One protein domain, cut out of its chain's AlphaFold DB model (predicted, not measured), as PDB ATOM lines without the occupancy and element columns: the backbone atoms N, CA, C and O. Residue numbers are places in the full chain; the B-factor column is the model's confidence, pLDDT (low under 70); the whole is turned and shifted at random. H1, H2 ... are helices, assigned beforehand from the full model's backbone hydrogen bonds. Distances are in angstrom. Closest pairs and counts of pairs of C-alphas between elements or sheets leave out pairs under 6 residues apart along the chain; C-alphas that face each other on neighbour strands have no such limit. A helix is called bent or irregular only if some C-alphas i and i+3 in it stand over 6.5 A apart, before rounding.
ATOM      1  N   ASP A  99      74.940  74.337  -1.945       91.31
ATOM      2  CA  ASP A  99      75.592  73.460  -0.971       91.31
ATOM      3  C   ASP A  99      77.085  73.242  -1.253       91.31
ATOM      4  O   ASP A  99      77.849  73.006  -0.318       91.31
ATOM      5  N   LEU A 100      77.513  73.357  -2.513       94.12
ATOM      6  CA  LEU A 100      78.919  73.269  -2.910       94.12
ATOM      7  C   LEU A 100      79.651  74.615  -2.856       94.12
ATOM      8  O   LEU A 100      80.882  74.623  -2.870       94.12
ATOM      9  N   LEU A 101      78.939  75.744  -2.808       94.69
ATOM     10  CA  LEU A 101      79.562  77.069  -2.784       94.69
ATOM     11  C   LEU A 101      80.357  77.305  -1.493       94.69
ATOM     12  O   LEU A 101      79.934  76.957  -0.390       94.69
ATOM     13  N   ILE A 102      81.498  77.990  -1.620       95.56
ATOM     14  CA  ILE A 102      82.243  78.466  -0.451       95.56
ATOM     15  C   ILE A 102      81.468  79.623   0.173       95.56
ATOM     16  O   ILE A 102      81.320  80.696  -0.412       95.56
ATOM     17  N   THR A 103      81.007  79.423   1.398       96.56
ATOM     18  CA  THR A 103      80.295  80.451   2.159       96.56
ATOM     19  C   THR A 103      81.241  81.553   2.639       96.56
ATOM     20  O   THR A 103      82.422  81.321   2.913       96.56
ATOM     21  N   GLU A 104      80.717  82.758   2.881       96.88
ATOM     22  CA  GLU A 104      81.506  83.839   3.493       96.88
ATOM     23  C   GLU A 104      82.118  83.442   4.845       96.88
ATOM     24  O   GLU A 104      83.205  83.898   5.208       96.88
ATOM     25  N   ARG A 105      81.422  82.585   5.606       97.44
ATOM     26  CA  ARG A 105      81.924  82.040   6.870       97.44
ATOM     27  C   ARG A 105      83.222  81.272   6.637       97.44
ATOM     28  O   ARG A 105      84.198  81.521   7.342       97.44
ATOM     29  N   GLN A 106      83.233  80.389   5.645       97.81
ATOM     30  CA  GLN A 106      84.397  79.576   5.296       97.81
ATOM     31  C   GLN A 106      85.557  80.431   4.799       97.81
ATOM     32  O   GLN A 106      86.692  80.206   5.221       97.81
ATOM     33  N   VAL A 107      85.280  81.463   3.992       98.00
ATOM     34  CA  VAL A 107      86.302  82.427   3.553       98.00
ATOM     35  C   VAL A 107      86.912  83.163   4.751       98.00
ATOM     36  O   VAL A 107      88.135  83.252   4.859       98.00
ATOM     37  N   LYS A 108      86.096  83.637   5.703       98.00
ATOM     38  CA  LYS A 108      86.585  84.299   6.932       98.00
ATOM     39  C   LYS A 108      87.410  83.355   7.809       98.00
ATOM     40  O   LYS A 108      88.459  83.749   8.316       98.00
ATOM     41  N   GLN A 109      86.970  82.108   7.965       98.00
ATOM     42  CA  GLN A 109      87.722  81.068   8.674       98.00
ATOM     43  C   GLN A 109      89.067  80.797   7.995       98.00
ATOM     44  O   GLN A 109      90.093  80.724   8.671       98.00
ATOM     45  N   LEU A 110      89.085  80.726   6.660       97.69
ATOM     46  CA  LEU A 110      90.303  80.493   5.888       97.69
ATOM     47  C   LEU A 110      91.252  81.670   6.042       97.69
ATOM     48  O   LEU A 110      92.439  81.466   6.274       97.69
ATOM     49  N   LYS A 111      90.722  82.895   6.002       97.81
ATOM     50  CA  LYS A 111      91.494  84.117   6.216       97.81
ATOM     51  C   LYS A 111      92.126  84.158   7.606       97.81
ATOM     52  O   LYS A 111      93.289  84.527   7.738       97.81
ATOM     53  N   GLN A 112      91.404  83.713   8.632       97.50
ATOM     54  CA  GLN A 112      91.947  83.638   9.985       97.50
ATOM     55  C   GLN A 112      93.152  82.690  10.078       97.50
ATOM     56  O   GLN A 112      94.133  83.026  10.737       97.50
ATOM     57  N   ILE A 113      93.092  81.513   9.444       97.94
ATOM     58  CA  ILE A 113      94.235  80.586   9.425       97.94
ATOM     59  C   ILE A 113      95.343  81.109   8.509       97.94
ATOM     60  O   ILE A 113      96.517  81.006   8.847       97.94
ATOM     61  N   TRP A 114      94.987  81.728   7.386       97.62
ATOM     62  CA  TRP A 114      95.938  82.364   6.481       97.62
ATOM     63  C   TRP A 114      96.821  83.372   7.210       97.62
ATOM     64  O   TRP A 114      98.041  83.316   7.099       97.62
ATOM     65  N   ASP A 115      96.214  84.267   7.990       95.88
ATOM     66  CA  ASP A 115      96.946  85.295   8.728       95.88
ATOM     67  C   ASP A 115      97.785  84.727   9.884       95.88
ATOM     68  O   ASP A 115      98.738  85.381  10.307       95.88
ATOM     69  N   LEU A 116      97.467  83.515  10.353       95.44
ATOM     70  CA  LEU A 116      98.255  82.777  11.341       95.44
ATOM     71  C   LEU A 116      99.490  82.102  10.720       95.44
ATOM     72  O   LEU A 116     100.558  82.142  11.322       95.44
ATOM     73  N   VAL A 117      99.332  81.469   9.553       96.00
ATOM     74  CA  VAL A 117     100.372  80.628   8.926       96.00
ATOM     75  C   VAL A 117     101.301  81.435   8.018       96.00
ATOM     76  O   VAL A 117     102.474  81.095   7.870       96.00
ATOM     77  N   LYS A 118     100.815  82.518   7.400       93.06
ATOM     78  CA  LYS A 118     101.663  83.376   6.563       93.06
ATOM     79  C   LYS A 118     102.812  83.972   7.385       93.06
ATOM     80  O   LYS A 118     102.670  84.284   8.566       93.06
ATOM     81  N   GLU A 119     103.940  84.225   6.734       89.69
ATOM     82  CA  GLU A 119     105.092  84.834   7.398       89.69
ATOM     83  C   GLU A 119     104.749  86.241   7.941       89.69
ATOM     84  O   GLU A 119     104.007  87.012   7.322       89.69
ATOM     85  N   ARG A 120     105.307  86.601   9.110       80.69
ATOM     86  CA  ARG A 120     104.932  87.801   9.895       80.69
ATOM     87  C   ARG A 120     104.977  89.113   9.097       80.69
ATOM     88  O   ARG A 120     104.176  90.003   9.360       80.69
ATOM     89  N   ASN A 121     105.855  89.200   8.097       84.88
ATOM     90  CA  ASN A 121     106.046  90.383   7.251       84.88
ATOM     91  C   ASN A 121     105.704  90.143   5.771       84.88
ATOM     92  O   ASN A 121     105.995  90.993   4.934       84.88
ATOM     93  N   HIS A 122     105.082  89.009   5.441       90.00
ATOM     94  CA  HIS A 122     104.669  88.686   4.080       90.00
ATOM     95  C   HIS A 122     103.136  88.723   3.963       90.00
ATOM     96  O   HIS A 122     102.401  88.394   4.905       90.00
ATOM     97  N   LYS A 123     102.632  89.193   2.818       92.56
ATOM     98  CA  LYS A 123     101.186  89.196   2.521       92.56
ATOM     99  C   LYS A 123     100.723  87.847   1.968       92.56
ATOM    100  O   LYS A 123      99.614  87.410   2.276       92.56
ATOM    101  N   ASP A 124     101.607  87.195   1.224       95.88
ATOM    102  CA  ASP A 124     101.348  85.935   0.533       95.88
ATOM    103  C   ASP A 124     101.900  84.738   1.315       95.88
ATOM    104  O   ASP A 124     102.830  84.874   2.115       95.88
ATOM    105  N   LEU A 125     101.341  83.560   1.063       96.38
ATOM    106  CA  LEU A 125     101.735  82.297   1.673       96.38
ATOM    107  C   LEU A 125     102.760  81.585   0.794       96.38
ATOM    108  O   LEU A 125     102.543  81.404  -0.403       96.38
ATOM    109  N   LYS A 126     103.864  81.132   1.384       96.50
ATOM    110  CA  LYS A 126     104.844  80.307   0.675       96.50
ATOM    111  C   LYS A 126     104.257  78.925   0.372       96.50
ATOM    112  O   LYS A 126     103.577  78.345   1.216       96.50
ATOM    113  N   SER A 127     104.529  78.385  -0.812       95.38
ATOM    114  CA  SER A 127     103.955  77.112  -1.273       95.38
ATOM    115  C   SER A 127     104.142  75.940  -0.307       95.38
ATOM    116  O   SER A 127     103.196  75.207  -0.040       95.38
ATOM    117  N   ASN A 128     105.322  75.798   0.297       94.56
ATOM    118  CA  ASN A 128     105.619  74.727   1.251       94.56
ATOM    119  C   ASN A 128     104.812  74.800   2.567       94.56
ATOM    120  O   ASN A 128     104.824  73.834   3.325       94.56
ATOM    121  N   LEU A 129     104.119  75.912   2.838       96.38
ATOM    122  CA  LEU A 129     103.239  76.092   3.998       96.38
ATOM    123  C   LEU A 129     101.765  75.784   3.683       96.38
ATOM    124  O   LEU A 129     100.913  75.870   4.568       96.38
ATOM    125  N   VAL A 130     101.429  75.406   2.443       96.38
ATOM    126  CA  VAL A 130     100.041  75.093   2.062       96.38
ATOM    127  C   VAL A 130      99.509  73.894   2.849       96.38
ATOM    128  O   VAL A 130      98.367  73.927   3.304       96.38
ATOM    129  N   LEU A 131     100.321  72.862   3.089       96.62
ATOM    130  CA  LEU A 131      99.917  71.744   3.949       96.62
ATOM    131  C   LEU A 131      99.619  72.192   5.391       96.62
ATOM    132  O   LEU A 131      98.641  71.741   5.987       96.62
ATOM    133  N   GLU A 132     100.428  73.096   5.948       96.94
ATOM    134  CA  GLU A 132     100.221  73.637   7.296       96.94
ATOM    135  C   GLU A 132      98.923  74.449   7.386       96.94
ATOM    136  O   GLU A 132      98.128  74.222   8.299       96.94
ATOM    137  N   LEU A 133      98.644  75.292   6.383       97.75
ATOM    138  CA  LEU A 133      97.373  76.012   6.246       97.75
ATOM    139  C   LEU A 133      96.171  75.057   6.346       97.75
ATOM    140  O   LEU A 133      95.248  75.303   7.124       97.75
ATOM    141  N   HIS A 134      96.181  73.955   5.590       97.62
ATOM    142  CA  HIS A 134      95.072  72.993   5.587       97.62
ATOM    143  C   HIS A 134      94.985  72.208   6.903       97.62
ATOM    144  O   HIS A 134      93.883  71.971   7.405       97.62
ATOM    145  N   ASN A 135      96.124  71.845   7.496       97.44
ATOM    146  CA  ASN A 135      96.166  71.156   8.785       97.44
ATOM    147  C   ASN A 135      95.565  72.013   9.907       97.44
ATOM    148  O   ASN A 135      94.727  71.525  10.669       97.44
ATOM    149  N   GLU A 136      95.943  73.288  10.000       98.00
ATOM    150  CA  GLU A 136      95.409  74.204  11.013       98.00
ATOM    151  C   GLU A 136      93.922  74.513  10.786       98.00
ATOM    152  O   GLU A 136      93.133  74.511  11.737       98.00
ATOM    153  N   TYR A 137      93.500  74.662   9.525       97.81
ATOM    154  CA  TYR A 137      92.081  74.786   9.182       97.81
ATOM    155  C   TYR A 137      91.281  73.554   9.613       97.81
ATOM    156  O   TYR A 137      90.242  73.676  10.264       97.81
ATOM    157  N   SER A 138      91.781  72.354   9.316       97.31
ATOM    158  CA  SER A 138      91.134  71.098   9.698       97.31
ATOM    159  C   SER A 138      91.046  70.935  11.218       97.31
ATOM    160  O   SER A 138      90.007  70.528  11.741       97.31
ATOM    161  N   LYS A 139      92.100  71.281  11.965       97.69
ATOM    162  CA  LYS A 139      92.084  71.205  13.436       97.69
ATOM    163  C   LYS A 139      91.007  72.107  14.034       97.69
ATOM    164  O   LYS A 139      90.249  71.650  14.896       97.69
ATOM    165  N   LYS A 140      90.932  73.357  13.564       97.62
ATOM    166  CA  LYS A 140      90.078  74.400  14.145       97.62
ATOM    167  C   LYS A 140      88.630  74.360  13.656       97.62
ATOM    168  O   LYS A 140      87.722  74.576  14.453       97.62
ATOM    169  N   PHE A 141      88.416  74.067  12.376       97.25
ATOM    170  CA  PHE A 141      87.110  74.179  11.712       97.25
ATOM    171  C   PHE A 141      86.624  72.880  11.064       97.25
ATOM    172  O   PHE A 141      85.552  72.869  10.474       97.25
ATOM    173  N   LYS A 142      87.375  71.777  11.202       96.44
ATOM    174  CA  LYS A 142      87.031  70.445  10.669       96.44
ATOM    175  C   LYS A 142      86.958  70.347   9.143       96.44
ATOM    176  O   LYS A 142      86.440  69.351   8.662       96.44
ATOM    177  N   PHE A 143      87.521  71.321   8.422       94.19
ATOM    178  CA  PHE A 143      87.547  71.373   6.956       94.19
ATOM    179  C   PHE A 143      86.167  71.078   6.342       94.19
ATOM    180  O   PHE A 143      85.881  69.975   5.892       94.19
ATOM    181  N   ASP A 144      85.292  72.078   6.358       94.00
ATOM    182  CA  ASP A 144      83.894  71.966   5.934       94.00
ATOM    183  C   ASP A 144      83.660  72.358   4.459       94.00
ATOM    184  O   ASP A 144      82.515  72.412   4.017       94.00
ATOM    185  N   ILE A 145      84.719  72.632   3.687       95.62
ATOM    186  CA  ILE A 145      84.629  72.907   2.243       95.62
ATOM    187  C   ILE A 145      84.394  71.586   1.499       95.62
ATOM    188  O   ILE A 145      85.220  70.672   1.572       95.62
ATOM    189  N   LEU A 146      83.286  71.490   0.756       95.31
ATOM    190  CA  LEU A 146      82.864  70.276   0.046       95.31
ATOM    191  C   LEU A 146      83.629  70.065  -1.269       95.31
ATOM    192  O   LEU A 146      83.072  70.138  -2.359       95.31
ATOM    193  N   ILE A 147      84.923  69.782  -1.164       96.38
ATOM    194  CA  ILE A 147      85.787  69.433  -2.297       96.38
ATOM    195  C   ILE A 147      85.882  67.912  -2.468       96.38
ATOM    196  O   ILE A 147      85.915  67.159  -1.490       96.38
ATOM    197  N   ASP A 148      85.967  67.438  -3.711       96.19
ATOM    198  CA  ASP A 148      86.201  66.021  -3.963       96.19
ATOM    199  C   ASP A 148      87.570  65.568  -3.399       96.19
ATOM    200  O   ASP A 148      88.582  66.256  -3.594       96.19
ATOM    201  N   PRO A 149      87.648  64.395  -2.738       95.69
ATOM    202  CA  PRO A 149      88.888  63.911  -2.142       95.69
ATOM    203  C   PRO A 149      90.062  63.794  -3.118       95.69
ATOM    204  O   PRO A 149      91.194  64.060  -2.714       95.69
ATOM    205  N   LYS A 150      89.830  63.442  -4.394       96.00
ATOM    206  CA  LYS A 150      90.910  63.356  -5.393       96.00
ATOM    207  C   LYS A 150      91.528  64.733  -5.627       96.00
ATOM    208  O   LYS A 150      92.748  64.872  -5.594       96.00
ATOM    209  N   CYS A 151      90.695  65.767  -5.761       96.75
ATOM    210  CA  CYS A 151      91.157  67.147  -5.903       96.75
ATOM    211  C   CYS A 151      91.961  67.605  -4.678       96.75
ATOM    212  O   CYS A 151      93.018  68.217  -4.836       96.75
ATOM    213  N   LEU A 152      91.510  67.266  -3.467       96.62
ATOM    214  CA  LEU A 152      92.239  67.598  -2.243       96.62
ATOM    215  C   LEU A 152      93.596  66.879  -2.176       96.62
ATOM    216  O   LEU A 152      94.611  67.505  -1.875       96.62
ATOM    217  N   VAL A 153      93.647  65.589  -2.522       96.62
ATOM    218  CA  VAL A 153      94.897  64.812  -2.573       96.62
ATOM    219  C   VAL A 153      95.903  65.451  -3.531       96.62
ATOM    220  O   VAL A 153      97.049  65.679  -3.137       96.62
ATOM    221  N   GLN A 154      95.474  65.811  -4.743       97.06
ATOM    222  CA  GLN A 154      96.311  66.522  -5.718       97.06
ATOM    223  C   GLN A 154      96.861  67.838  -5.159       97.06
ATOM    224  O   GLN A 154      98.022  68.179  -5.383       97.06
ATOM    225  N   MET A 155      96.049  68.580  -4.403       96.94
ATOM    226  CA  MET A 155      96.448  69.862  -3.825       96.94
ATOM    227  C   MET A 155      97.510  69.716  -2.731       96.94
ATOM    228  O   MET A 155      98.515  70.428  -2.789       96.94
ATOM    229  N   ILE A 156      97.317  68.818  -1.754       95.81
ATOM    230  CA  ILE A 156      98.085  68.860  -0.491       95.81
ATOM    231  C   ILE A 156      98.844  67.582  -0.127       95.81
ATOM    232  O   ILE A 156      99.777  67.651   0.673       95.81
ATOM    233  N   HIS A 157      98.470  66.419  -0.666       94.12
ATOM    234  CA  HIS A 157      99.032  65.147  -0.208       94.12
ATOM    235  C   HIS A 157     100.511  65.016  -0.605       94.12
ATOM    236  O   HIS A 157     100.810  65.184  -1.780       94.12
ATOM    237  N   PRO A 158     101.446  64.614   0.276       88.88
ATOM    238  CA  PRO A 158     102.883  64.590  -0.041       88.88
ATOM    239  C   PRO A 158     103.265  63.827  -1.322       88.88
ATOM    240  O   PRO A 158     104.199  64.213  -2.024       88.88
ATOM    241  N   HIS A 159     102.539  62.755  -1.660       90.00
ATOM    242  CA  HIS A 159     102.754  62.015  -2.914       90.00
ATOM    243  C   HIS A 159     102.334  62.785  -4.177       90.00
ATOM    244  O   HIS A 159     103.047  62.679  -5.171       90.00
ATOM    245  N   HIS A 160     101.289  63.616  -4.119       93.56
ATOM    246  CA  HIS A 160     100.852  64.478  -5.227       93.56
ATOM    247  C   HIS A 160     101.246  65.927  -4.902       93.56
ATOM    248  O   HIS A 160     102.349  66.350  -5.254       93.56
ATOM    249  N   GLY A 161     100.423  66.624  -4.111       92.50
ATOM    250  CA  GLY A 161     100.841  67.792  -3.330       92.50
ATOM    251  C   GLY A 161     101.344  68.936  -4.193       92.50
ATOM    252  O   GLY A 161     102.306  69.609  -3.831       92.50
ATOM    253  N   TYR A 162     100.726  69.125  -5.353       96.81
ATOM    254  CA  TYR A 162     101.212  70.013  -6.399       96.81
ATOM    255  C   TYR A 162     101.303  71.461  -5.929       96.81
ATOM    256  O   TYR A 162     102.246  72.159  -6.285       96.81
ATOM    257  N   LEU A 163     100.416  71.909  -5.034       96.88
ATOM    258  CA  LEU A 163     100.535  73.257  -4.474       96.88
ATOM    259  C   LEU A 163     101.788  73.420  -3.607       96.88
ATOM    260  O   LEU A 163     102.394  74.485  -3.643       96.88
ATOM    261  N   ASN A 164     102.223  72.377  -2.894       95.06
ATOM    262  CA  ASN A 164     103.450  72.431  -2.091       95.06
ATOM    263  C   ASN A 164     104.715  72.506  -2.964       95.06
ATOM    264  O   ASN A 164     105.712  73.084  -2.541       95.06
ATOM    265  N   ASN A 165     104.668  71.950  -4.177       94.69
ATOM    266  CA  ASN A 165     105.794  71.956  -5.120       94.69
ATOM    267  C   ASN A 165     105.830  73.218  -5.998       94.69
ATOM    268  O   ASN A 165     106.745  73.383  -6.807       94.69
ATOM    269  N   TYR A 166     104.840  74.107  -5.878       95.44
ATOM    270  CA  TYR A 166     104.794  75.346  -6.646       95.44
ATOM    271  C   TYR A 166     106.005  76.244  -6.314       95.44
ATOM    272  O   TYR A 166     106.246  76.539  -5.142       95.44
ATOM    273  N   PRO A 167     106.782  76.715  -7.307       91.94
ATOM    274  CA  PRO A 167     107.972  77.530  -7.074       91.94
ATOM    275  C   PRO A 167     107.609  79.009  -6.865       91.94
ATOM    276  O   PRO A 167     107.970  79.871  -7.668       91.94
ATOM    277  N   GLY A 168     106.877  79.318  -5.792       92.75
ATOM    278  CA  GLY A 168     106.486  80.691  -5.482       92.75
ATOM    279  C   GLY A 168     105.591  80.843  -4.256       92.75
ATOM    280  O   GLY A 168     105.566  80.004  -3.354       92.75
ATOM    281  N   TYR A 169     104.858  81.954  -4.244       95.31
ATOM    282  CA  TYR A 169     103.901  82.314  -3.206       95.31
ATOM    283  C   TYR A 169     102.485  82.357  -3.782       95.31
ATOM    284  O   TYR A 169     102.298  82.642  -4.968       95.31
ATOM    285  N   PHE A 170     101.506  82.106  -2.922       96.75
ATOM    286  CA  PHE A 170     100.085  82.245  -3.201       96.75
ATOM    287  C   PHE A 170      99.549  83.477  -2.487       96.75
ATOM    288  O   PHE A 170      99.774  83.627  -1.285       96.75
ATOM    289  N   SER A 171      98.806  84.332  -3.183       96.69
ATOM    290  CA  SER A 171      97.961  85.314  -2.507       96.69
ATOM    291  C   SER A 171      96.714  84.639  -1.927       96.69
ATOM    292  O   SER A 171      96.346  83.524  -2.312       96.69
ATOM    293  N   PHE A 172      96.045  85.314  -0.989       97.50
ATOM    294  CA  PHE A 172      94.813  84.788  -0.400       97.50
ATOM    295  C   PHE A 172      93.722  84.595  -1.462       97.50
ATOM    296  O   PHE A 172      93.103  83.536  -1.525       97.50
ATOM    297  N   ASP A 173      93.554  85.585  -2.341       97.00
ATOM    298  CA  ASP A 173      92.555  85.544  -3.410       97.00
ATOM    299  C   ASP A 173      92.848  84.412  -4.401       97.00
ATOM    300  O   ASP A 173      91.933  83.708  -4.813       97.00
ATOM    301  N   GLN A 174      94.128  84.161  -4.710       96.88
ATOM    302  CA  GLN A 174      94.524  83.007  -5.520       96.88
ATOM    303  C   GLN A 174      94.143  81.684  -4.851       96.88
ATOM    304  O   GLN A 174      93.681  80.774  -5.529       96.88
ATOM    305  N   MET A 175      94.308  81.558  -3.531       97.62
ATOM    306  CA  MET A 175      93.922  80.341  -2.812       97.62
ATOM    307  C   MET A 175      92.404  80.115  -2.845       97.62
ATOM    308  O   MET A 175      91.960  78.995  -3.088       97.62
ATOM    309  N   VAL A 176      91.606  81.168  -2.643       97.69
ATOM    310  CA  VAL A 176      90.138  81.099  -2.757       97.69
ATOM    311  C   VAL A 176      89.720  80.721  -4.180       97.69
ATOM    312  O   VAL A 176      88.865  79.859  -4.367       97.69
ATOM    313  N   GLU A 177      90.367  81.310  -5.180       97.44
ATOM    314  CA  GLU A 177      90.112  81.023  -6.587       97.44
ATOM    315  C   GLU A 177      90.448  79.568  -6.960       97.44
ATOM    316  O   GLU A 177      89.648  78.916  -7.630       97.44
ATOM    317  N   ILE A 178      91.555  79.012  -6.449       97.88
ATOM    318  CA  ILE A 178      91.879  77.581  -6.595       97.88
ATOM    319  C   ILE A 178      90.729  76.719  -6.069       97.88
ATOM    320  O   ILE A 178      90.311  75.784  -6.755       97.88
ATOM    321  N   TYR A 179      90.199  77.013  -4.877       97.94
ATOM    322  CA  TYR A 179      89.071  76.251  -4.340       97.94
ATOM    323  C   TYR A 179      87.833  76.371  -5.228       97.94
ATOM    324  O   TYR A 179      87.249  75.347  -5.565       97.94
ATOM    325  N   ASN A 180      87.466  77.579  -5.666       97.56
ATOM    326  CA  ASN A 180      86.311  77.780  -6.548       97.56
ATOM    327  C   ASN A 180      86.435  76.979  -7.852       97.56
ATOM    328  O   ASN A 180      85.497  76.289  -8.247       97.56
ATOM    329  N   GLN A 181      87.605  76.993  -8.496       97.88
ATOM    330  CA  GLN A 181      87.837  76.197  -9.705       97.88
ATOM    331  C   GLN A 181      87.827  74.684  -9.418       97.88
ATOM    332  O   GLN A 181      87.301  73.897 -10.206       97.88
ATOM    333  N   LYS A 182      88.350  74.244  -8.267       97.94
ATOM    334  CA  LYS A 182      88.294  72.830  -7.851       97.94
ATOM    335  C   LYS A 182      86.886  72.373  -7.452       97.94
ATOM    336  O   LYS A 182      86.586  71.182  -7.560       97.94
ATOM    337  N   LEU A 183      86.007  73.281  -7.040       98.06
ATOM    338  CA  LEU A 183      84.591  72.983  -6.820       98.06
ATOM    339  C   LEU A 183      83.847  72.767  -8.140       98.06
ATOM    340  O   LEU A 183      83.008  71.872  -8.205       98.06
ATOM    341  N   VAL A 184      84.228  73.463  -9.219       98.25
ATOM    342  CA  VAL A 184      83.751  73.128 -10.573       98.25
ATOM    343  C   VAL A 184      84.149  71.693 -10.941       98.25
ATOM    344  O   VAL A 184      83.297  70.904 -11.337       98.25
ATOM    345  N   ALA A 185      85.412  71.304 -10.727       98.12
ATOM    346  CA  ALA A 185      85.845  69.918 -10.946       98.12
ATOM    347  C   ALA A 185      85.075  68.911 -10.066       98.12
ATOM    348  O   ALA A 185      84.710  67.827 -10.517       98.12
ATOM    349  N   THR A 186      84.793  69.277  -8.814       97.69
ATOM    350  CA  THR A 186      84.000  68.455  -7.885       97.69
ATOM    351  C   THR A 186      82.585  68.229  -8.415       97.69
ATOM    352  O   THR A 186      82.117  67.089  -8.423       97.69
ATOM    353  N   LEU A 187      81.930  69.283  -8.906       96.88
ATOM    354  CA  LEU A 187      80.609  69.206  -9.522       96.88
ATOM    355  C   LEU A 187      80.615  68.286 -10.750       96.88
ATOM    356  O   LEU A 187      79.788  67.380 -10.833       96.88
ATOM    357  N   GLU A 188      81.569  68.454 -11.669       97.38
ATOM    358  CA  GLU A 188      81.651  67.601 -12.865       97.38
ATOM    359  C   GLU A 188      81.833  66.120 -12.512       97.38
ATOM    360  O   GLU A 188      81.170  65.245 -13.080       97.38
ATOM    361  N   ARG A 189      82.647  65.819 -11.494       96.38
ATOM    362  CA  ARG A 189      82.813  64.446 -11.006       96.38
ATOM    363  C   ARG A 189      81.529  63.890 -10.386       96.38
ATOM    364  O   ARG A 189      81.225  62.716 -10.587       96.38
ATOM    365  N   GLN A 190      80.749  64.704  -9.671       93.94
ATOM    366  CA  GLN A 190      79.439  64.293  -9.145       93.94
ATOM    367  C   GLN A 190      78.419  64.002 -10.258       93.94
ATOM    368  O   GLN A 190      77.586  63.109 -10.103       93.94
ATOM    369  N   LEU A 191      78.523  64.702 -11.392       94.38
ATOM    370  CA  LEU A 191      77.729  64.458 -12.602       94.38
ATOM    371  C   LEU A 191      78.247  63.270 -13.439       94.38
ATOM    372  O   LEU A 191      77.666  62.930 -14.470       94.38
ATOM    373  N   GLY A 192      79.315  62.607 -12.989       95.38
ATOM    374  CA  GLY A 192      79.895  61.423 -13.616       95.38
ATOM    375  C   GLY A 192      80.903  61.697 -14.728       95.38
ATOM    376  O   GLY A 192      81.261  60.753 -15.438       95.38
ATOM    377  N   GLN A 193      81.367  62.943 -14.861       96.81
ATOM    378  CA  GLN A 193      82.381  63.391 -15.822       96.81
ATOM    379  C   GLN A 193      83.769  63.441 -15.164       96.81
ATOM    380  O   GLN A 193      84.343  64.503 -14.926       96.81
ATOM    381  N   ASP A 194      84.299  62.265 -14.825       96.75
ATOM    382  CA  ASP A 194      85.552  62.136 -14.068       96.75
ATOM    383  C   ASP A 194      86.770  62.689 -14.825       96.75
ATOM    384  O   ASP A 194      87.576  63.416 -14.246       96.75
ATOM    385  N   LEU A 195      86.868  62.423 -16.133       97.69
ATOM    386  CA  LEU A 195      87.990  62.907 -16.943       97.69
ATOM    387  C   LEU A 195      87.959  64.431 -17.104       97.69
ATOM    388  O   LEU A 195      88.989  65.081 -16.967       97.69
ATOM    389  N   LEU A 196      86.777  65.020 -17.311       98.06
ATOM    390  CA  LEU A 196      86.620  66.475 -17.392       98.06
ATOM    391  C   LEU A 196      87.018  67.165 -16.078       98.06
ATOM    392  O   LEU A 196      87.640  68.226 -16.090       98.06
ATOM    393  N   ALA A 197      86.709  66.554 -14.931       98.25
ATOM    394  CA  ALA A 197      87.144  67.060 -13.630       98.25
ATOM    395  C   ALA A 197      88.683  67.089 -13.488       98.25
ATOM    396  O   ALA A 197      89.240  68.001 -12.860       98.25
ATOM    397  N   ASP A 198      89.382  66.124 -14.087       98.44
ATOM    398  CA  ASP A 198      90.846  66.108 -14.140       98.44
ATOM    399  C   ASP A 198      91.395  67.154 -15.132       98.44
ATOM    400  O   ASP A 198      92.374  67.836 -14.829       98.44
ATOM    401  N   GLU A 199      90.727  67.398 -16.263       98.50
ATOM    402  CA  GLU A 199      91.095  68.483 -17.190       98.50
ATOM    403  C   GLU A 199      90.948  69.874 -16.564       98.50
ATOM    404  O   GLU A 199      91.837  70.720 -16.697       98.50
ATOM    405  N   ILE A 200      89.856  70.107 -15.829       98.56
ATOM    406  CA  ILE A 200      89.664  71.340 -15.052       98.56
ATOM    407  C   ILE A 200      90.778  71.464 -14.010       98.56
ATOM    408  O   ILE A 200      91.319  72.547 -13.799       98.56
ATOM    409  N   SER A 201      91.182  70.352 -13.389       98.31
ATOM    410  CA  SER A 201      92.311  70.340 -12.459       98.31
ATOM    411  C   SER A 201      93.623  70.754 -13.125       98.31
ATOM    412  O   SER A 201      94.363  71.535 -12.523       98.31
ATOM    413  N   ALA A 202      93.886  70.312 -14.356       98.50
ATOM    414  CA  ALA A 202      95.030  70.769 -15.142       98.50
ATOM    415  C   ALA A 202      94.972  72.285 -15.402       98.50
ATOM    416  O   ALA A 202      95.984  72.970 -15.232       98.50
ATOM    417  N   PHE A 203      93.792  72.820 -15.747       98.44
ATOM    418  CA  PHE A 203      93.585  74.262 -15.933       98.44
ATOM    419  C   PHE A 203      93.921  75.058 -14.669       98.44
ATOM    420  O   PHE A 203      94.615  76.072 -14.758       98.44
ATOM    421  N   VAL A 204      93.496  74.583 -13.490       97.88
ATOM    422  CA  VAL A 204      93.793  75.259 -12.216       97.88
ATOM    423  C   VAL A 204      95.294  75.467 -12.065       97.88
ATOM    424  O   VAL A 204      95.743  76.590 -11.860       97.88
ATOM    425  N   TYR A 205      96.092  74.409 -12.233       97.69
ATOM    426  CA  TYR A 205      97.541  74.524 -12.081       97.69
ATOM    427  C   TYR A 205      98.193  75.352 -13.187       97.69
ATOM    428  O   TYR A 205      99.106  76.125 -12.896       97.69
ATOM    429  N   TRP A 206      97.713  75.237 -14.427       98.00
ATOM    430  CA  TRP A 206      98.190  76.060 -15.538       98.00
ATOM    431  C   TRP A 206      97.996  77.553 -15.255       98.00
ATOM    432  O   TRP A 206      98.939  78.335 -15.367       98.00
ATOM    433  N   SER A 207      96.793  77.939 -14.818       95.88
ATOM    434  CA  SER A 207      96.415  79.336 -14.571       95.88
ATOM    435  C   SER A 207      97.241  80.008 -13.464       95.88
ATOM    436  O   SER A 207      97.440  81.224 -13.489       95.88
ATOM    437  N   LEU A 208      97.795  79.224 -12.529       93.06
ATOM    438  CA  LEU A 208      98.721  79.727 -11.509       93.06
ATOM    439  C   LEU A 208     100.048  80.209 -12.103       93.06
ATOM    440  O   LEU A 208     100.638  81.166 -11.592       93.06
ATOM    441  N   TYR A 209     100.516  79.545 -13.160       92.94
ATOM    442  CA  TYR A 209     101.773  79.859 -13.831       92.94
ATOM    443  C   TYR A 209     101.587  80.884 -14.948       92.94
ATOM    444  O   TYR A 209     102.338  81.858 -15.028       92.94
ATOM    445  N   ASP A 210     100.568  80.690 -15.783       93.44
ATOM    446  CA  ASP A 210     100.262  81.532 -16.939       93.44
ATOM    447  C   ASP A 210      99.380  82.728 -16.550       93.44
ATOM    448  O   ASP A 210      98.214  82.870 -16.934       93.44
ATOM    449  N   LYS A 211      99.959  83.633 -15.755       89.31
ATOM    450  CA  LYS A 211      99.275  84.856 -15.305       89.31
ATOM    451  C   LYS A 211      98.901  85.790 -16.457       89.31
ATOM    452  O   LYS A 211      97.974  86.580 -16.318       89.31
ATOM    453  N   ALA A 212      99.631  85.714 -17.568       92.19
ATOM    454  CA  ALA A 212      99.396  86.528 -18.755       92.19
ATOM    455  C   ALA A 212      98.306  85.950 -19.675       92.19
ATOM    456  O   ALA A 212      97.949  86.605 -20.652       92.19
ATOM    457  N   GLN A 213      97.761  84.767 -19.354       94.44
ATOM    458  CA  GLN A 213      96.716  84.097 -20.132       94.44
ATOM    459  C   GLN A 213      97.136  83.915 -21.598       94.44
ATOM    460  O   GLN A 213      96.399  84.253 -22.528       94.44
ATOM    461  N   GLN A 214      98.363  83.433 -21.801       94.88
ATOM    462  CA  GLN A 214      98.940  83.204 -23.124       94.88
ATOM    463  C   GLN A 214      98.479  81.877 -23.734       94.88
ATOM    464  O   GLN A 214      98.491  81.729 -24.950       94.88
ATOM    465  N   GLY A 215      98.089  80.897 -22.915       96.00
ATOM    466  CA  GLY A 215      97.714  79.549 -23.358       96.00
ATOM    467  C   GLY A 215      98.888  78.685 -23.816       96.00
ATOM    468  O   GLY A 215      98.719  77.488 -24.061       96.00
ATOM    469  N   SER A 216     100.083  79.266 -23.875       95.44
ATOM    470  CA  SER A 216     101.336  78.605 -24.202       95.44
ATOM    471  C   SER A 216     102.459  79.082 -23.290       95.44
ATOM    472  O   SER A 216     102.469  80.240 -22.888       95.44
ATOM    473  N   MET A 217     103.426  78.211 -23.022       94.88
ATOM    474  CA  MET A 217     104.655  78.542 -22.298       94.88
ATOM    475  C   MET A 217     105.869  78.307 -23.186       94.88
ATOM    476  O   MET A 217     105.857  77.382 -24.008       94.88
ATOM    477  N   ASN A 218     106.925  79.097 -22.979       92.88
ATOM    478  CA  ASN A 218     108.220  78.786 -23.578       92.88
ATOM    479  C   ASN A 218     108.852  77.536 -22.924       92.88
ATOM    480  O   ASN A 218     108.409  77.078 -21.868       92.88
ATOM    481  N   THR A 219     109.919  76.985 -23.512       92.38
ATOM    482  CA  THR A 219     110.595  75.777 -22.989       92.38
ATOM    483  C   THR A 219     110.995  75.886 -21.517       92.38
ATOM    484  O   THR A 219     110.751  74.965 -20.738       92.38
ATOM    485  N   GLN A 220     111.600  77.005 -21.115       91.81
ATOM    486  CA  GLN A 220     112.088  77.178 -19.745       91.81
ATOM    487  C   GLN A 220     110.929  77.282 -18.752       91.81
ATOM    488  O   GLN A 220     110.959  76.659 -17.689       91.81
ATOM    489  N   GLU A 221     109.898  78.049 -19.104       93.62
ATOM    490  CA  GLU A 221     108.681  78.204 -18.309       93.62
ATOM    491  C   GLU A 221     107.966  76.871 -18.131       93.62
ATOM    492  O   GLU A 221     107.644  76.499 -17.001       93.62
ATOM    493  N   PHE A 222     107.785  76.127 -19.224       95.31
ATOM    494  CA  PHE A 222     107.076  74.859 -19.208       95.31
ATOM    495  C   PHE A 222     107.824  73.792 -18.403       95.31
ATOM    496  O   PHE A 222     107.224  73.096 -17.587       95.31
ATOM    497  N   PHE A 223     109.147  73.691 -18.538       94.69
ATOM    498  CA  PHE A 223     109.929  72.737 -17.741       94.69
ATOM    499  C   PHE A 223     109.921  73.096 -16.254       94.69
ATOM    500  O   PHE A 223     109.769  72.222 -15.400       94.69
ATOM    501  N   ARG A 224     109.993  74.392 -15.919       94.69
ATOM    502  CA  ARG A 224     109.847  74.860 -14.534       94.69
ATOM    503  C   ARG A 224     108.446  74.571 -13.982       94.69
ATOM    504  O   ARG A 224     108.318  74.257 -12.800       94.69
ATOM    505  N   PHE A 225     107.418  74.651 -14.824       96.81
ATOM    506  CA  PHE A 225     106.044  74.282 -14.495       96.81
ATOM    507  C   PHE A 225     105.895  72.772 -14.246       96.81
ATOM    508  O   PHE A 225     105.313  72.375 -13.240       96.81
ATOM    509  N   LEU A 226     106.499  71.916 -15.075       97.31
ATOM    510  CA  LEU A 226     106.436  70.458 -14.910       97.31
ATOM    511  C   LEU A 226     107.053  69.954 -13.592       97.31
ATOM    512  O   LEU A 226     106.619  68.928 -13.061       97.31
ATOM    513  N   ARG A 227     107.991  70.701 -12.997       95.75
ATOM    514  CA  ARG A 227     108.554  70.385 -11.669       95.75
ATOM    515  C   ARG A 227     107.514  70.385 -10.549       95.75
ATOM    516  O   ARG A 227     107.694  69.677  -9.562       95.75
ATOM    517  N   ILE A 228     106.405  71.112 -10.708       95.94
ATOM    518  CA  ILE A 228     105.263  71.071  -9.777       95.94
ATOM    519  C   ILE A 228     104.728  69.636  -9.650       95.94
ATOM    520  O   ILE A 228     104.373  69.180  -8.560       95.94
ATOM    521  N   PHE A 229     104.749  68.904 -10.760       97.00
ATOM    522  CA  PHE A 229     104.321  67.512 -10.876       97.00
ATOM    523  C   PHE A 229     105.486  66.525 -10.720       97.00
ATOM    524  O   PHE A 229     105.340  65.347 -11.025       97.00
ATOM    525  N   LYS A 230     106.630  67.000 -10.205       95.00
ATOM    526  CA  LYS A 230     107.839  66.216  -9.907       95.00
ATOM    527  C   LYS A 230     108.529  65.604 -11.131       95.00
ATOM    528  O   LYS A 230     109.324  64.681 -10.975       95.00
ATOM    529  N   PHE A 231     108.285  66.137 -12.327       96.44
ATOM    530  CA  PHE A 231     109.116  65.820 -13.486       96.44
ATOM    531  C   PHE A 231     110.436  66.596 -13.409       96.44
ATOM    532  O   PHE A 231     110.432  67.821 -13.263       96.44
ATOM    533  N   ASP A 232     111.560  65.893 -13.539       93.88
ATOM    534  CA  ASP A 232     112.899  66.487 -13.610       93.88
ATOM    535  C   ASP A 232     113.373  66.566 -15.068       93.88
ATOM    536  O   ASP A 232     114.225  65.808 -15.527       93.88
ATOM    537  N   ILE A 233     112.737  67.461 -15.824       94.38
ATOM    538  CA  ILE A 233     113.030  67.693 -17.239       94.38
ATOM    539  C   ILE A 233     113.787  69.007 -17.362       94.38
ATOM    540  O   ILE A 233     113.302  70.060 -16.946       94.38
ATOM    541  N   ASN A 234     114.979  68.936 -17.944       91.50
ATOM    542  CA  ASN A 234     115.874  70.076 -18.122       91.50
ATOM    543  C   ASN A 234     116.276  70.279 -19.589       91.50
ATOM    544  O   ASN A 234     116.726  71.366 -19.945       91.50
ATOM    545  N   THR A 235     116.094  69.267 -20.444       91.38
ATOM    546  CA  THR A 235     116.371  69.359 -21.883       91.38
ATOM    547  C   THR A 235     115.195  68.884 -22.724       91.38
ATOM    548  O   THR A 235     114.313  68.147 -22.273       91.38
ATOM    549  N   THR A 236     115.185  69.303 -23.984       90.62
ATOM    550  CA  THR A 236     114.120  68.945 -24.915       90.62
ATOM    551  C   THR A 236     114.152  67.470 -25.305       90.62
ATOM    552  O   THR A 236     113.106  66.869 -25.535       90.62
ATOM    553  N   GLU A 237     115.329  66.851 -25.311       91.56
ATOM    554  CA  GLU A 237     115.488  65.413 -25.524       91.56
ATOM    555  C   GLU A 237     114.860  64.623 -24.373       91.56
ATOM    556  O   GLU A 237     114.140  63.658 -24.620       91.56
ATOM    557  N   GLN A 238     115.066  65.057 -23.121       94.56
ATOM    558  CA  GLN A 238     114.415  64.451 -21.955       94.56
ATOM    559  C   GLN A 238     112.894  64.581 -22.046       94.56
ATOM    560  O   GLN A 238     112.183  63.605 -21.824       94.56
ATOM    561  N   PHE A 239     112.394  65.755 -22.441       94.12
ATOM    562  CA  PHE A 239     110.966  65.968 -22.675       94.12
ATOM    563  C   PHE A 239     110.404  65.005 -23.733       94.12
ATOM    564  O   PHE A 239     109.382  64.359 -23.508       94.12
ATOM    565  N   GLN A 240     111.083  64.876 -24.875       92.88
ATOM    566  CA  GLN A 240     110.661  63.981 -25.953       92.88
ATOM    567  C   GLN A 240     110.703  62.506 -25.553       92.88
ATOM    568  O   GLN A 240     109.865  61.731 -26.010       92.88
ATOM    569  N   GLN A 241     111.669  62.109 -24.725       95.31
ATOM    570  CA  GLN A 241     111.759  60.749 -24.196       95.31
ATOM    571  C   GLN A 241     110.636  60.467 -23.200       95.31
ATOM    572  O   GLN A 241     109.952  59.452 -23.339       95.31
ATOM    573  N   GLU A 242     110.415  61.375 -22.247       96.38
ATOM    574  CA  GLU A 242     109.387  61.233 -21.217       96.38
ATOM    575  C   GLU A 242     107.990  61.173 -21.848       96.38
ATOM    576  O   GLU A 242     107.220  60.255 -21.580       96.38
ATOM    577  N   PHE A 243     107.667  62.087 -22.762       96.25
ATOM    578  CA  PHE A 243     106.332  62.181 -23.366       96.25
ATOM    579  C   PHE A 243     106.261  61.605 -24.782       96.25
ATOM    580  O   PHE A 243     105.405  61.996 -25.577       96.25
ATOM    581  N   ARG A 244     107.135  60.643 -25.113       95.31
ATOM    582  CA  ARG A 244     107.215  60.044 -26.457       95.31
ATOM    583  C   ARG A 244     105.874  59.504 -26.944       95.31
ATOM    584  O   ARG A 244     105.532  59.664 -28.111       95.31
ATOM    585  N   PHE A 245     105.132  58.833 -26.064       95.50
ATOM    586  CA  PHE A 245     103.842  58.242 -26.412       95.50
ATOM    587  C   PHE A 245     102.807  59.320 -26.765       95.50
ATOM    588  O   PHE A 245     102.259  59.288 -27.866       95.50
ATOM    589  N   GLY A 246     102.619  60.318 -25.895       94.19
ATOM    590  CA  GLY A 246     101.767  61.474 -26.170       94.19
ATOM    591  C   GLY A 246     102.150  62.234 -27.441       94.19
ATOM    592  O   GLY A 246     101.287  62.535 -28.261       94.19
ATOM    593  N   LEU A 247     103.444  62.477 -27.664       94.06
ATOM    594  CA  LEU A 247     103.933  63.154 -28.873       94.06
ATOM    595  C   LEU A 247     103.668  62.356 -30.157       94.06
ATOM    596  O   LEU A 247     103.387  62.944 -31.199       94.06
ATOM    597  N   ASN A 248     103.719  61.022 -30.091       93.75
ATOM    598  CA  ASN A 248     103.397  60.165 -31.231       93.75
ATOM    599  C   ASN A 248     101.901  60.175 -31.572       93.75
ATOM    600  O   ASN A 248     101.554  60.061 -32.748       93.75
ATOM    601  N   LEU A 249     101.028  60.291 -30.567       93.31
ATOM    602  CA  LEU A 249      99.581  60.413 -30.764       93.31
ATOM    603  C   LEU A 249      99.187  61.808 -31.259       93.31
ATOM    604  O   LEU A 249      98.331  61.940 -32.132       93.31
ATOM    605  N   HIS A 250      99.847  62.842 -30.742       91.81
ATOM    606  CA  HIS A 250      99.613  64.243 -31.083       91.81
ATOM    607  C   HIS A 250     100.700  64.763 -32.027       91.81
ATOM    608  O   HIS A 250     101.450  65.691 -31.713       91.81
ATOM    609  N   GLN A 251     100.790  64.145 -33.208       90.00
ATOM    610  CA  GLN A 251     101.751  64.563 -34.228       90.00
ATOM    611  C   GLN A 251     101.552  66.036 -34.590       90.00
ATOM    612  O   GLN A 251     100.428  66.521 -34.717       90.00
ATOM    613  N   GLY A 252     102.666  66.748 -34.742       88.00
ATOM    614  CA  GLY A 252     102.660  68.181 -35.005       88.00
ATOM    615  C   GLY A 252     102.374  69.046 -33.780       88.00
ATOM    616  O   GLY A 252     102.284  70.251 -33.948       88.00
ATOM    617  N   GLU A 253     102.277  68.502 -32.560       89.94
ATOM    618  CA  GLU A 253     102.311  69.321 -31.339       89.94
ATOM    619  C   GLU A 253     103.708  69.938 -31.156       89.94
ATOM    620  O   GLU A 253     103.877  71.161 -31.113       89.94
ATOM    621  N   TYR A 254     104.731  69.081 -31.157       87.06
ATOM    622  CA  TYR A 254     106.130  69.479 -31.098       87.06
ATOM    623  C   TYR A 254     106.672  69.740 -32.511       87.06
ATOM    624  O   TYR A 254     106.732  68.832 -33.339       87.06
ATOM    625  N   ASN A 255     107.103  70.975 -32.776       85.06
ATOM    626  CA  ASN A 255     107.733  71.363 -34.038       85.06
ATOM    627  C   ASN A 255     109.225  71.639 -33.792       85.06
ATOM    628  O   ASN A 255     109.572  72.547 -33.039       85.06
ATOM    629  N   GLN A 256     110.110  70.853 -34.420       81.75
ATOM    630  CA  GLN A 256     111.560  70.978 -34.241       81.75
ATOM    631  C   GLN A 256     112.103  72.337 -34.699       81.75
ATOM    632  O   GLN A 256     112.980  72.881 -34.035       81.75
ATOM    633  N   GLU A 257     111.585  72.916 -35.781       79.75
ATOM    634  CA  GLU A 257     112.068  74.196 -36.318       79.75
ATOM    635  C   GLU A 257     111.733  75.372 -35.396       79.75
ATOM    636  O   GLU A 257     112.524  76.307 -35.256       79.75
ATOM    637  N   ILE A 258     110.574  75.303 -34.739       79.75
ATOM    638  CA  ILE A 258     110.129  76.294 -33.754       79.75
ATOM    639  C   ILE A 258     110.871  76.086 -32.428       79.75
ATOM    640  O   ILE A 258     111.395  77.033 -31.843       79.75
ATOM    641  N   ASN A 259     110.957  74.842 -31.960       73.94
ATOM    642  CA  ASN A 259     111.422  74.548 -30.604       73.94
ATOM    643  C   ASN A 259     112.955  74.511 -30.480       73.94
ATOM    644  O   ASN A 259     113.478  74.746 -29.393       73.94
ATOM    645  N   SER A 260     113.691  74.291 -31.577       68.75
ATOM    646  CA  SER A 260     115.166  74.348 -31.596       68.75
ATOM    647  C   SER A 260     115.734  75.763 -31.437       68.75
ATOM    648  O   SER A 260     116.883  75.913 -31.033       68.75
ATOM    649  N   LYS A 261     114.934  76.807 -31.694       66.25
ATOM    650  CA  LYS A 261     115.352  78.216 -31.579       66.25
ATOM    651  C   LYS A 261     115.224  78.798 -30.165       66.25
ATOM    652  O   LYS A 261     115.456  79.984 -29.980       66.25
ATOM    653  N   GLY A 262     114.877  77.980 -29.166       59.81
ATOM    654  CA  GLY A 262     114.786  78.391 -27.758       59.81
ATOM    655  C   GLY A 262     113.424  78.949 -27.326       59.81
ATOM    656  O   GLY A 262     113.111  78.896 -26.141       59.81
ATOM    657  N   ASP A 263     112.573  79.361 -28.267       69.69
ATOM    658  CA  ASP A 263     111.250  79.950 -27.990       69.69
ATOM    659  C   ASP A 263     110.131  78.926 -27.720       69.69
ATOM    660  O   ASP A 263     108.984  79.327 -27.540       69.69
ATOM    661  N   GLY A 264     110.448  77.621 -27.734       77.38
ATOM    662  CA  GLY A 264     109.522  76.485 -27.890       77.38
ATOM    663  C   GLY A 264     108.098  76.666 -27.356       77.38
ATOM    664  O   GLY A 264     107.914  77.077 -26.228       77.38
ATOM    665  N   ASN A 265     107.085  76.309 -28.146       91.88
ATOM    666  CA  ASN A 265     105.684  76.632 -27.848       91.88
ATOM    667  C   ASN A 265     104.921  75.432 -27.265       91.88
ATOM    668  O   ASN A 265     104.445  74.581 -28.020       91.88
ATOM    669  N   TYR A 266     104.803  75.356 -25.938       94.44
ATOM    670  CA  TYR A 266     104.081  74.276 -25.251       94.44
ATOM    671  C   TYR A 266     102.673  74.733 -24.895       94.44
ATOM    672  O   TYR A 266     102.510  75.673 -24.123       94.44
ATOM    673  N   ARG A 267     101.660  74.083 -25.464       95.69
ATOM    674  CA  ARG A 267     100.250  74.482 -25.371       95.69
ATOM    675  C   ARG A 267      99.547  73.851 -24.173       95.69
ATOM    676  O   ARG A 267      99.790  72.688 -23.844       95.69
ATOM    677  N   PHE A 268      98.597  74.582 -23.590       98.00
ATOM    678  CA  PHE A 268      97.753  74.081 -22.502       98.00
ATOM    679  C   PHE A 268      97.040  72.766 -22.859       98.00
ATOM    680  O   PHE A 268      97.050  71.833 -22.063       98.00
ATOM    681  N   ASP A 269      96.465  72.651 -24.057       96.75
ATOM    682  CA  ASP A 269      95.691  71.469 -24.463       96.75
ATOM    683  C   ASP A 269      96.527  70.174 -24.508       96.75
ATOM    684  O   ASP A 269      96.007  69.096 -24.212       96.75
ATOM    685  N   PHE A 270      97.829  70.265 -24.798       97.12
ATOM    686  CA  PHE A 270      98.730  69.115 -24.699       97.12
ATOM    687  C   PHE A 270      99.112  68.802 -23.252       97.12
ATOM    688  O   PHE A 270      99.153  67.635 -22.864       97.12
ATOM    689  N   PHE A 271      99.328  69.824 -22.419       98.12
ATOM    690  CA  PHE A 271      99.520  69.604 -20.986       98.12
ATOM    691  C   PHE A 271      98.284  68.972 -20.326       98.12
ATOM    692  O   PHE A 271      98.426  68.055 -19.520       98.12
ATOM    693  N   ARG A 272      97.074  69.392 -20.710       97.81
ATOM    694  CA  ARG A 272      95.807  68.766 -20.305       97.81
ATOM    695  C   ARG A 272      95.806  67.274 -20.636       97.81
ATOM    696  O   ARG A 272      95.441  66.467 -19.788       97.81
ATOM    697  N   TYR A 273      96.261  66.896 -21.831       97.44
ATOM    698  CA  TYR A 273      96.434  65.489 -22.188       97.44
ATOM    699  C   TYR A 273      97.478  64.783 -21.304       97.44
ATOM    700  O   TYR A 273      97.175  63.716 -20.778       97.44
ATOM    701  N   ILE A 274      98.657  65.378 -21.072       97.94
ATOM    702  CA  ILE A 274      99.689  64.815 -20.173       97.94
ATOM    703  C   ILE A 274      99.118  64.557 -18.773       97.94
ATOM    704  O   ILE A 274      99.410  63.527 -18.164       97.94
ATOM    705  N   PHE A 275      98.297  65.480 -18.269       98.06
ATOM    706  CA  PHE A 275      97.655  65.367 -16.963       98.06
ATOM    707  C   PHE A 275      96.801  64.096 -16.862       98.06
ATOM    708  O   PHE A 275      96.900  63.363 -15.880       98.06
ATOM    709  N   LEU A 276      96.042  63.785 -17.918       97.50
ATOM    710  CA  LEU A 276      95.260  62.551 -18.017       97.50
ATOM    711  C   LEU A 276      96.143  61.315 -18.247       97.50
ATOM    712  O   LEU A 276      95.975  60.307 -17.565       97.50
ATOM    713  N   GLU A 277      97.104  61.387 -19.175       96.81
ATOM    714  CA  GLU A 277      98.012  60.280 -19.525       96.81
ATOM    715  C   GLU A 277      98.783  59.774 -18.303       96.81
ATOM    716  O   GLU A 277      98.994  58.572 -18.139       96.81
ATOM    717  N   ARG A 278      99.205  60.695 -17.433       96.94
ATOM    718  CA  ARG A 278      99.996  60.389 -16.238       96.94
ATOM    719  C   ARG A 278      99.166  60.276 -14.965       96.94
ATOM    720  O   ARG A 278      99.751  60.004 -13.919       96.94
ATOM    721  N   ASN A 279      97.839  60.419 -15.065       96.31
ATOM    722  CA  ASN A 279      96.911  60.412 -13.933       96.31
ATOM    723  C   ASN A 279      97.425  61.300 -12.788       96.31
ATOM    724  O   ASN A 279      97.580  60.849 -11.648       96.31
ATOM    725  N   LEU A 280      97.771  62.538 -13.152       95.12
ATOM    726  CA  LEU A 280      98.139  63.576 -12.197       95.12
ATOM    727  C   LEU A 280      96.899  63.980 -11.384       95.12
ATOM    728  O   LEU A 280      95.751  63.847 -11.858       95.12
TER     729      LEU A 280
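This is residues 99 to 280 of the 280 residues of an uncharacterized protein of Pseudocohnilembus persalinus (UniProt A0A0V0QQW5). Two lobes lie on the two sides of a helical hairpin, H4 and H5: H1, H2 and H3 make the lobe on the H4 side, H6 to H10 the looser one on the H5 side. H10 packs across H5, H6 to H8 make a loose arc farther out, and H9 is at the far end. The printed part has 182 residues with ten named helices, H1 to H10 in chain order, and no named strand; the class is all helix. It is compact, with a radius of gyration of the C-alphas of 17.5 A and spans of 54 by 42 by 28 A.

Start at H1, residues 104 to 117, which touches H2, residues 127 to 141, at a steep tilt of 55 degrees; their closest C-alphas, of Val 117 and Leu 133, are 6.1 A apart. H2 only just touches H3, residues 149 to 156, with 3 pairs of C-alphas within 8 A, the closest Leu 131 and Ile 156 at 5.6 A. Next find the hub, H4, residues 172 to 190, which forms helical hairpins with H3 and with H5, residues 194 to 209. H4 and H5 run opposite ways at a shallow tilt of 14 degrees, with the closest C-alphas, of Ala 185 and Ala 197, 4.1 A apart. H5 touches H10, residues 268 to 277, at a steep tilt of 49 degrees, closest at C-alphas 202 and 272, 5.6 A. H6, residues 219 to 229, touches no helix but is near H5 and H7, residues 236 to 242. H8, residues 244 to 249, only just touches H10, with 3 pairs of C-alphas within 8 A, the closest Gly 246 and Ile 274 at 7.2 A. H9, residues 256 to 259, touches no helix. Every O i to N i+4 pair is within hydrogen-bond range in H1, H3, H4, H7, H8 and H10, against 9 of 11 in H2, 11 of 12 in H5 and 5 of 7 in H6; H9 is too short for such a pair.

Find C-alpha 104 at (81.506, 83.839, 3.493), where H1 begins its 19.9 A. H2 is 21.5 A long and irregular, but only just: C-alphas 128 and 131 are 7.0 A apart. H4 runs 27.1 A from C-alpha 172 at (94.813, 84.788, -0.400), and H5 runs 24.0 A. H10 ends at C-alpha 277, (98.012, 60.280, -19.525).

The C-alphas farthest apart, of Lys 140 and Glu 257, are 55.0 A apart. The printed part has no cut, and the link from H3 to H4, 15 residues, is long. Look for low confidence at residues 260 to 263, under 70.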